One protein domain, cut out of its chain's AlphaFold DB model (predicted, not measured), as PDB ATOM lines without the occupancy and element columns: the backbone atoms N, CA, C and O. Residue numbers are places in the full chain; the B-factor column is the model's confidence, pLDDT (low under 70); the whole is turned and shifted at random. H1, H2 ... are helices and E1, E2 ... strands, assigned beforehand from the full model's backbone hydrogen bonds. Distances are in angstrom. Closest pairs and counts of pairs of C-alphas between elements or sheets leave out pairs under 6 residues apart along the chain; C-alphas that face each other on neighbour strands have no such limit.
ATOM      1  N   SER A  23      39.567 -22.213   0.809       69.06
ATOM      2  CA  SER A  23      39.164 -23.240   1.760       69.06
ATOM      3  C   SER A  23      39.583 -24.617   1.250       69.06
ATOM      4  O   SER A  23      39.402 -24.927   0.071       69.06
ATOM      5  N   GLY A  24      40.024 -25.491   2.157       73.00
ATOM      6  CA  GLY A  24      40.039 -26.930   1.888       73.00
ATOM      7  C   GLY A  24      38.628 -27.485   1.634       73.00
ATOM      8  O   GLY A  24      37.631 -26.760   1.635       73.00
ATOM      9  N   TYR A  25      38.513 -28.799   1.439       72.19
ATOM     10  CA  TYR A  25      37.204 -29.434   1.268       72.19
ATOM     11  C   TYR A  25      36.337 -29.288   2.524       72.19
ATOM     12  O   TYR A  25      36.710 -29.741   3.605       72.19
ATOM     13  N   LEU A  26      35.145 -28.720   2.354       76.00
ATOM     14  CA  LEU A  26      34.155 -28.548   3.416       76.00
ATOM     15  C   LEU A  26      33.190 -29.739   3.451       76.00
ATOM     16  O   LEU A  26      32.881 -30.324   2.413       76.00
ATOM     17  N   LYS A  27      32.691 -30.090   4.641       73.81
ATOM     18  CA  LYS A  27      31.582 -31.042   4.823       73.81
ATOM     19  C   LYS A  27      30.311 -30.256   5.138       73.81
ATOM     20  O   LYS A  27      30.362 -29.264   5.852       73.81
ATOM     21  N   ARG A  28      29.143 -30.723   4.686       70.62
ATOM     22  CA  ARG A  28      27.863 -30.062   5.016       70.62
ATOM     23  C   ARG A  28      27.592 -30.035   6.531       70.62
ATOM     24  O   ARG A  28      26.952 -29.113   7.019       70.62
ATOM     25  N   SER A  29      28.086 -31.034   7.263       68.88
ATOM     26  CA  SER A  29      27.931 -31.171   8.716       68.88
ATOM     27  C   SER A  29      28.937 -30.365   9.542       68.88
ATOM     28  O   SER A  29      28.713 -30.182  10.736       68.88
ATOM     29  N   ALA A  30      30.025 -29.879   8.938       63.97
ATOM     30  CA  ALA A  30      31.088 -29.177   9.646       63.97
ATOM     31  C   ALA A  30      31.455 -27.888   8.910       63.97
ATOM     32  O   ALA A  30      31.972 -27.914   7.792       63.97
ATOM     33  N   ALA A  31      31.207 -26.758   9.570       61.66
ATOM     34  CA  ALA A  31      31.782 -25.494   9.150       61.66
ATOM     35  C   ALA A  31      33.312 -25.611   9.200       61.66
ATOM     36  O   ALA A  31      33.864 -26.013  10.224       61.66
ATOM     37  N   GLY A  32      33.989 -25.315   8.087       63.28
ATOM     38  CA  GLY A  32      35.446 -25.197   8.087       63.28
ATOM     39  C   GLY A  32      35.875 -24.082   9.039       63.28
ATOM     40  O   GLY A  32      35.115 -23.136   9.255       63.28
ATOM     41  N   ALA A  33      37.069 -24.194   9.624       60.59
ATOM     42  CA  ALA A  33      37.594 -23.174  10.526       60.59
ATOM     43  C   ALA A  33      37.523 -21.787   9.859       60.59
ATOM     44  O   ALA A  33      38.062 -21.597   8.770       60.59
ATOM     45  N   GLY A  34      36.808 -20.848  10.489       68.19
ATOM     46  CA  GLY A  34      36.641 -19.478   9.993       68.19
ATOM     47  C   GLY A  34      35.557 -19.265   8.928       68.19
ATOM     48  O   GLY A  34      35.426 -18.147   8.445       68.19
ATOM     49  N   ILE A  35      34.763 -20.281   8.560       75.25
ATOM     50  CA  ILE A  35      33.683 -20.128   7.569       75.25
ATOM     51  C   ILE A  35      32.319 -20.236   8.255       75.25
ATOM     52  O   ILE A  35      31.987 -21.296   8.793       75.25
ATOM     53  N   PRO A  36      31.475 -19.191   8.204       78.12
ATOM     54  CA  PRO A  36      30.140 -19.257   8.776       78.12
ATOM     55  C   PRO A  36      29.278 -20.366   8.161       78.12
ATOM     56  O   PRO A  36      29.293 -20.598   6.950       78.12
ATOM     57  N   ARG A  37      28.433 -21.010   8.979       77.69
ATOM     58  CA  ARG A  37      27.520 -22.077   8.516       77.69
ATOM     59  C   ARG A  37      26.629 -21.641   7.348       77.69
ATOM     60  O   ARG A  37      26.382 -22.441   6.452       77.69
ATOM     61  N   GLN A  38      26.173 -20.389   7.340       78.38
ATOM     62  CA  GLN A  38      25.324 -19.837   6.277       78.38
ATOM     63  C   GLN A  38      26.032 -19.848   4.912       78.38
ATOM     64  O   GLN A  38      25.440 -20.256   3.913       78.38
ATOM     65  N   VAL A  39      27.322 -19.502   4.891       78.94
ATOM     66  CA  VAL A  39      28.171 -19.556   3.692       78.94
ATOM     67  C   VAL A  39      28.342 -20.999   3.224       78.94
ATOM     68  O   VAL A  39      28.199 -21.277   2.037       78.94
ATOM     69  N   VAL A  40      28.563 -21.941   4.148       78.81
ATOM     70  CA  VAL A  40      28.675 -23.372   3.811       78.81
ATOM     71  C   VAL A  40      27.387 -23.895   3.172       78.81
ATOM     72  O   VAL A  40      27.446 -24.553   2.135       78.81
ATOM     73  N   VAL A  41      26.216 -23.588   3.736       79.56
ATOM     74  CA  VAL A  41      24.925 -24.033   3.181       79.56
ATOM     75  C   VAL A  41      24.727 -23.507   1.758       79.56
ATOM     76  O   VAL A  41      24.399 -24.289   0.863       79.56
ATOM     77  N   GLN A  42      24.989 -22.217   1.536       77.69
ATOM     78  CA  GLN A  42      24.869 -21.598   0.215       77.69
ATOM     79  C   GLN A  42      25.893 -22.166  -0.778       77.69
ATOM     80  O   GLN A  42      25.538 -22.491  -1.907       77.69
ATOM     81  N   ALA A  43      27.137 -22.408  -0.354       78.56
ATOM     82  CA  ALA A  43      28.159 -23.048  -1.183       78.56
ATOM     83  C   ALA A  43      27.767 -24.464  -1.631       78.56
ATOM     84  O   ALA A  43      28.009 -24.840  -2.777       78.56
ATOM     85  N   PHE A  44      27.103 -25.238  -0.766       78.31
ATOM     86  CA  PHE A  44      26.587 -26.565  -1.111       78.31
ATOM     87  C   PHE A  44      25.328 -26.543  -1.995       78.31
ATOM     88  O   PHE A  44      24.998 -27.582  -2.579       78.31
ATOM     89  N   ALA A  45      24.628 -25.407  -2.097       78.88
ATOM     90  CA  ALA A  45      23.526 -25.203  -3.041       78.88
ATOM     91  C   ALA A  45      24.025 -24.902  -4.467       78.88
ATOM     92  O   ALA A  45      23.297 -25.117  -5.437       78.88
ATOM     93  N   LEU A  46      25.280 -24.459  -4.614       78.75
ATOM     94  CA  LEU A  46      25.898 -24.211  -5.914       78.75
ATOM     95  C   LEU A  46      26.239 -25.509  -6.659       78.75
ATOM     96  O   LEU A  46      26.401 -26.599  -6.098       78.75
ATOM     97  N   SER A  47      26.373 -25.376  -7.977       73.31
ATOM     98  CA  SER A  47      26.769 -26.458  -8.879       73.31
ATOM     99  C   SER A  47      27.968 -26.023  -9.713       73.31
ATOM    100  O   SER A  47      28.171 -24.833  -9.923       73.31
ATOM    101  N   LEU A  48      28.741 -26.966 -10.255       69.50
ATOM    102  CA  LEU A  48      29.878 -26.634 -11.130       69.50
ATOM    103  C   LEU A  48      29.454 -25.847 -12.388       69.50
ATOM    104  O   LEU A  48      30.268 -25.142 -12.971       69.50
ATOM    105  N   LYS A  49      28.174 -25.931 -12.787       69.31
ATOM    106  CA  LYS A  49      27.600 -25.139 -13.888       69.31
ATOM    107  C   LYS A  49      27.359 -23.673 -13.505       69.31
ATOM    108  O   LYS A  49      27.457 -22.815 -14.371       69.31
ATOM    109  N   ASN A  50      27.071 -23.400 -12.230       70.25
ATOM    110  CA  ASN A  50      26.882 -22.062 -11.661       70.25
ATOM    111  C   ASN A  50      27.720 -21.945 -10.375       70.25
ATOM    112  O   ASN A  50      27.177 -22.099  -9.277       70.25
ATOM    113  N   PRO A  51      29.046 -21.745 -10.503       71.81
ATOM    114  CA  PRO A  51      29.966 -21.824  -9.373       71.81
ATOM    115  C   PRO A  51      29.975 -20.564  -8.502       71.81
ATOM    116  O   PRO A  51      30.641 -20.571  -7.470       71.81
ATOM    117  N   LEU A  52      29.267 -19.499  -8.888       73.81
ATOM    118  CA  LEU A  52      29.107 -18.293  -8.077       73.81
ATOM    119  C   LEU A  52      27.668 -18.179  -7.557       73.81
ATOM    120  O   LEU A  52      26.724 -18.452  -8.309       73.81
ATOM    121  N   PRO A  53      27.484 -17.748  -6.299       70.88
ATOM    122  CA  PRO A  53      26.177 -17.357  -5.803       70.88
ATOM    123  C   PRO A  53      25.693 -16.104  -6.544       70.88
ATOM    124  O   PRO A  53      26.492 -15.263  -6.955       70.88
ATOM    125  N   ARG A  54      24.374 -15.999  -6.747       66.75
ATOM    126  CA  ARG A  54      23.758 -14.842  -7.424       66.75
ATOM    127  C   ARG A  54      23.851 -13.567  -6.591       66.75
ATOM    128  O   ARG A  54      23.913 -12.485  -7.158       66.75
ATOM    129  N   GLU A  55      23.879 -13.717  -5.271       72.88
ATOM    130  CA  GLU A  55      23.939 -12.622  -4.310       72.88
ATOM    131  C   GLU A  55      25.058 -12.886  -3.288       72.88
ATOM    132  O   GLU A  55      25.297 -14.048  -2.931       72.88
ATOM    133  N   PRO A  56      25.756 -11.839  -2.815       72.31
ATOM    134  CA  PRO A  56      26.681 -11.950  -1.693       72.31
ATOM    135  C   PRO A  56      25.960 -12.451  -0.440       72.31
ATOM    136  O   PRO A  56      24.852 -12.017  -0.134       72.31
ATOM    137  N   VAL A  57      26.600 -13.341   0.319       74.88
ATOM    138  CA  VAL A  57      26.018 -13.850   1.566       74.88
ATOM    139  C   VAL A  57      26.434 -12.932   2.707       74.88
ATOM    140  O   VAL A  57      27.611 -12.880   3.059       74.88
ATOM    141  N   ALA A  58      25.473 -12.210   3.281       74.44
ATOM    142  CA  ALA A  58      25.688 -11.405   4.477       74.44
ATOM    143  C   ALA A  58      25.619 -12.294   5.724       74.44
ATOM    144  O   ALA A  58      24.628 -12.993   5.943       74.44
ATOM    145  N   VAL A  59      26.669 -12.265   6.541       72.12
ATOM    146  CA  VAL A  59      26.718 -12.938   7.840       72.12
ATOM    147  C   VAL A  59      27.049 -11.888   8.890       72.12
ATOM    148  O   VAL A  59      28.176 -11.403   8.964       72.12
ATOM    149  N   GLY A  60      26.061 -11.520   9.706       73.31
ATOM    150  CA  GLY A  60      26.217 -10.426  10.663       73.31
ATOM    151  C   GLY A  60      26.527  -9.111   9.946       73.31
ATOM    152  O   GLY A  60      25.694  -8.621   9.188       73.31
ATOM    153  N   ASN A  61      27.726  -8.567  10.169       73.50
ATOM    154  CA  ASN A  61      28.191  -7.299   9.595       73.50
ATOM    155  C   ASN A  61      29.196  -7.473   8.439       73.50
ATOM    156  O   ASN A  61      29.804  -6.498   7.999       73.50
ATOM    157  N   GLU A  62      29.394  -8.707   7.969       76.19
ATOM    158  CA  GLU A  62      30.378  -9.062   6.946       76.19
ATOM    159  C   GLU A  62      29.700  -9.657   5.707       76.19
ATOM    160  O   GLU A  62      28.755 -10.444   5.803       76.19
ATOM    161  N   PHE A  63      30.213  -9.311   4.525       76.25
ATOM    162  CA  PHE A  63      29.735  -9.837   3.248       76.25
ATOM    163  C   PHE A  63      30.731 -10.840   2.676       76.25
ATOM    164  O   PHE A  63      31.906 -10.529   2.478       76.25
ATOM    165  N   TYR A  64      30.241 -12.037   2.361       72.56
ATOM    166  CA  TYR A  64      31.038 -13.130   1.827       72.56
ATOM    167  C   TYR A  64      30.743 -13.337   0.342       72.56
ATOM    168  O   TYR A  64      29.604 -13.591  -0.061       72.56
ATOM    169  N   VAL A  65      31.801 -13.292  -0.470       76.62
ATOM    170  CA  VAL A  65      31.780 -13.687  -1.882       76.62
ATOM    171  C   VAL A  65      32.676 -14.908  -2.041       76.62
ATOM    172  O   VAL A  65      33.846 -14.883  -1.672       76.62
ATOM    173  N   PHE A  66      32.129 -15.989  -2.586       76.06
ATOM    174  CA  PHE A  66      32.840 -17.255  -2.740       76.06
ATOM    175  C   PHE A  66      32.542 -17.882  -4.099       76.06
ATOM    176  O   PHE A  66      31.505 -17.635  -4.710       76.06
ATOM    177  N   GLN A  67      33.477 -18.700  -4.575       77.44
ATOM    178  CA  GLN A  67      33.359 -19.428  -5.831       77.44
ATOM    179  C   GLN A  67      33.629 -20.909  -5.573       77.44
ATOM    180  O   GLN A  67      34.661 -21.276  -5.010       77.44
ATOM    181  N   LEU A  68      32.715 -21.769  -6.015       78.19
ATOM    182  CA  LEU A  68      32.877 -23.215  -5.953       78.19
ATOM    183  C   LEU A  68      33.964 -23.651  -6.949       78.19
ATOM    184  O   LEU A  68      33.743 -23.623  -8.158       78.19
ATOM    185  N   LYS A  69      35.138 -24.056  -6.442       77.94
ATOM    186  CA  LYS A  69      36.258 -24.549  -7.271       77.94
ATOM    187  C   LYS A  69      36.132 -26.032  -7.616       77.94
ATOM    188  O   LYS A  69      36.371 -26.424  -8.751       77.94
ATOM    189  N   ALA A  70      35.755 -26.854  -6.639       73.69
ATOM    190  CA  ALA A  70      35.643 -28.297  -6.798       73.69
ATOM    191  C   ALA A  70      34.501 -28.844  -5.939       73.69
ATOM    192  O   ALA A  70      34.223 -28.344  -4.849       73.69
ATOM    193  N   ARG A  71      33.853 -29.901  -6.429       74.69
ATOM    194  CA  ARG A  71      32.833 -30.652  -5.697       74.69
ATOM    195  C   ARG A  71      33.194 -32.125  -5.774       74.69
ATOM    196  O   ARG A  71      33.383 -32.648  -6.864       74.69
ATOM    197  N   ARG A  72      33.263 -32.776  -4.616       73.56
ATOM    198  CA  ARG A  72      33.379 -34.231  -4.508       73.56
ATOM    199  C   ARG A  72      32.154 -34.767  -3.795       73.56
ATOM    200  O   ARG A  72      31.683 -34.153  -2.835       73.56
ATOM    201  N   GLU A  73      31.637 -35.887  -4.270       69.25
ATOM    202  CA  GLU A  73      30.706 -36.668  -3.466       69.25
ATOM    203  C   GLU A  73      31.478 -37.244  -2.279       69.25
ATOM    204  O   GLU A  73      32.667 -37.559  -2.379       69.25
ATOM    205  N   GLY A  74      30.839 -37.272  -1.111       63.56
ATOM    206  CA  GLY A  74      31.452 -37.877   0.061       63.56
ATOM    207  C   GLY A  74      31.620 -39.366  -0.199       63.56
ATOM    208  O   GLY A  74      30.634 -40.087  -0.194       63.56
TER     209      GLY A  74
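This is residues 23 to 74 of the 120 residues of an uncharacterized protein of Desulfobacteraceae bacterium (UniProt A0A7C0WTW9). With little regular structure, this is a short helix, H1, with the small strand hairpin E1 and E2 near its residues 37 to 43, and loops make up most of the rest. The 52 printed residues hold one named helix and two named strands, in the order H1, E1, E2; the sheet, E1 - E2, is antiparallel. The class is mixed, with only 15 residues in named elements. The whole is compact, with a radius of gyration of the C-alphas of 10.6 A and spans of 32 by 23 by 14 A.

Residues 23 to 36 hold no named element. H1, residues 37 to 45, begins at C-alpha 37 (27.520, -22.077, 8.516) and measures 12.6 A. E1, residues 57 to 59, measures 6.4 A. E2, residues 62 to 64, measures 6.6 A and ends at C-alpha 64 (31.038, -13.130, 1.827).

E1 and E2 form a hairpin, antiparallel at 148 degrees, with N 64 and O 57 within hydrogen-bond range at 2.8 A. The closest C-alphas of H1 and E1, Val 39 and Val 57, are 6.5 A apart; those of H1 and E2, Val 39 and Tyr 64, 7.3 A. In H1 every O i to N i+4 pair is within hydrogen-bond range.

The farthest C-alphas, Asn 61 and Glu 73, are 32.2 A apart. The printed part has no cut; the link from H1 to E1 is long. Mean pLDDT of the printed part is 73.2, with 12 residues under 70, among them 29 to 34.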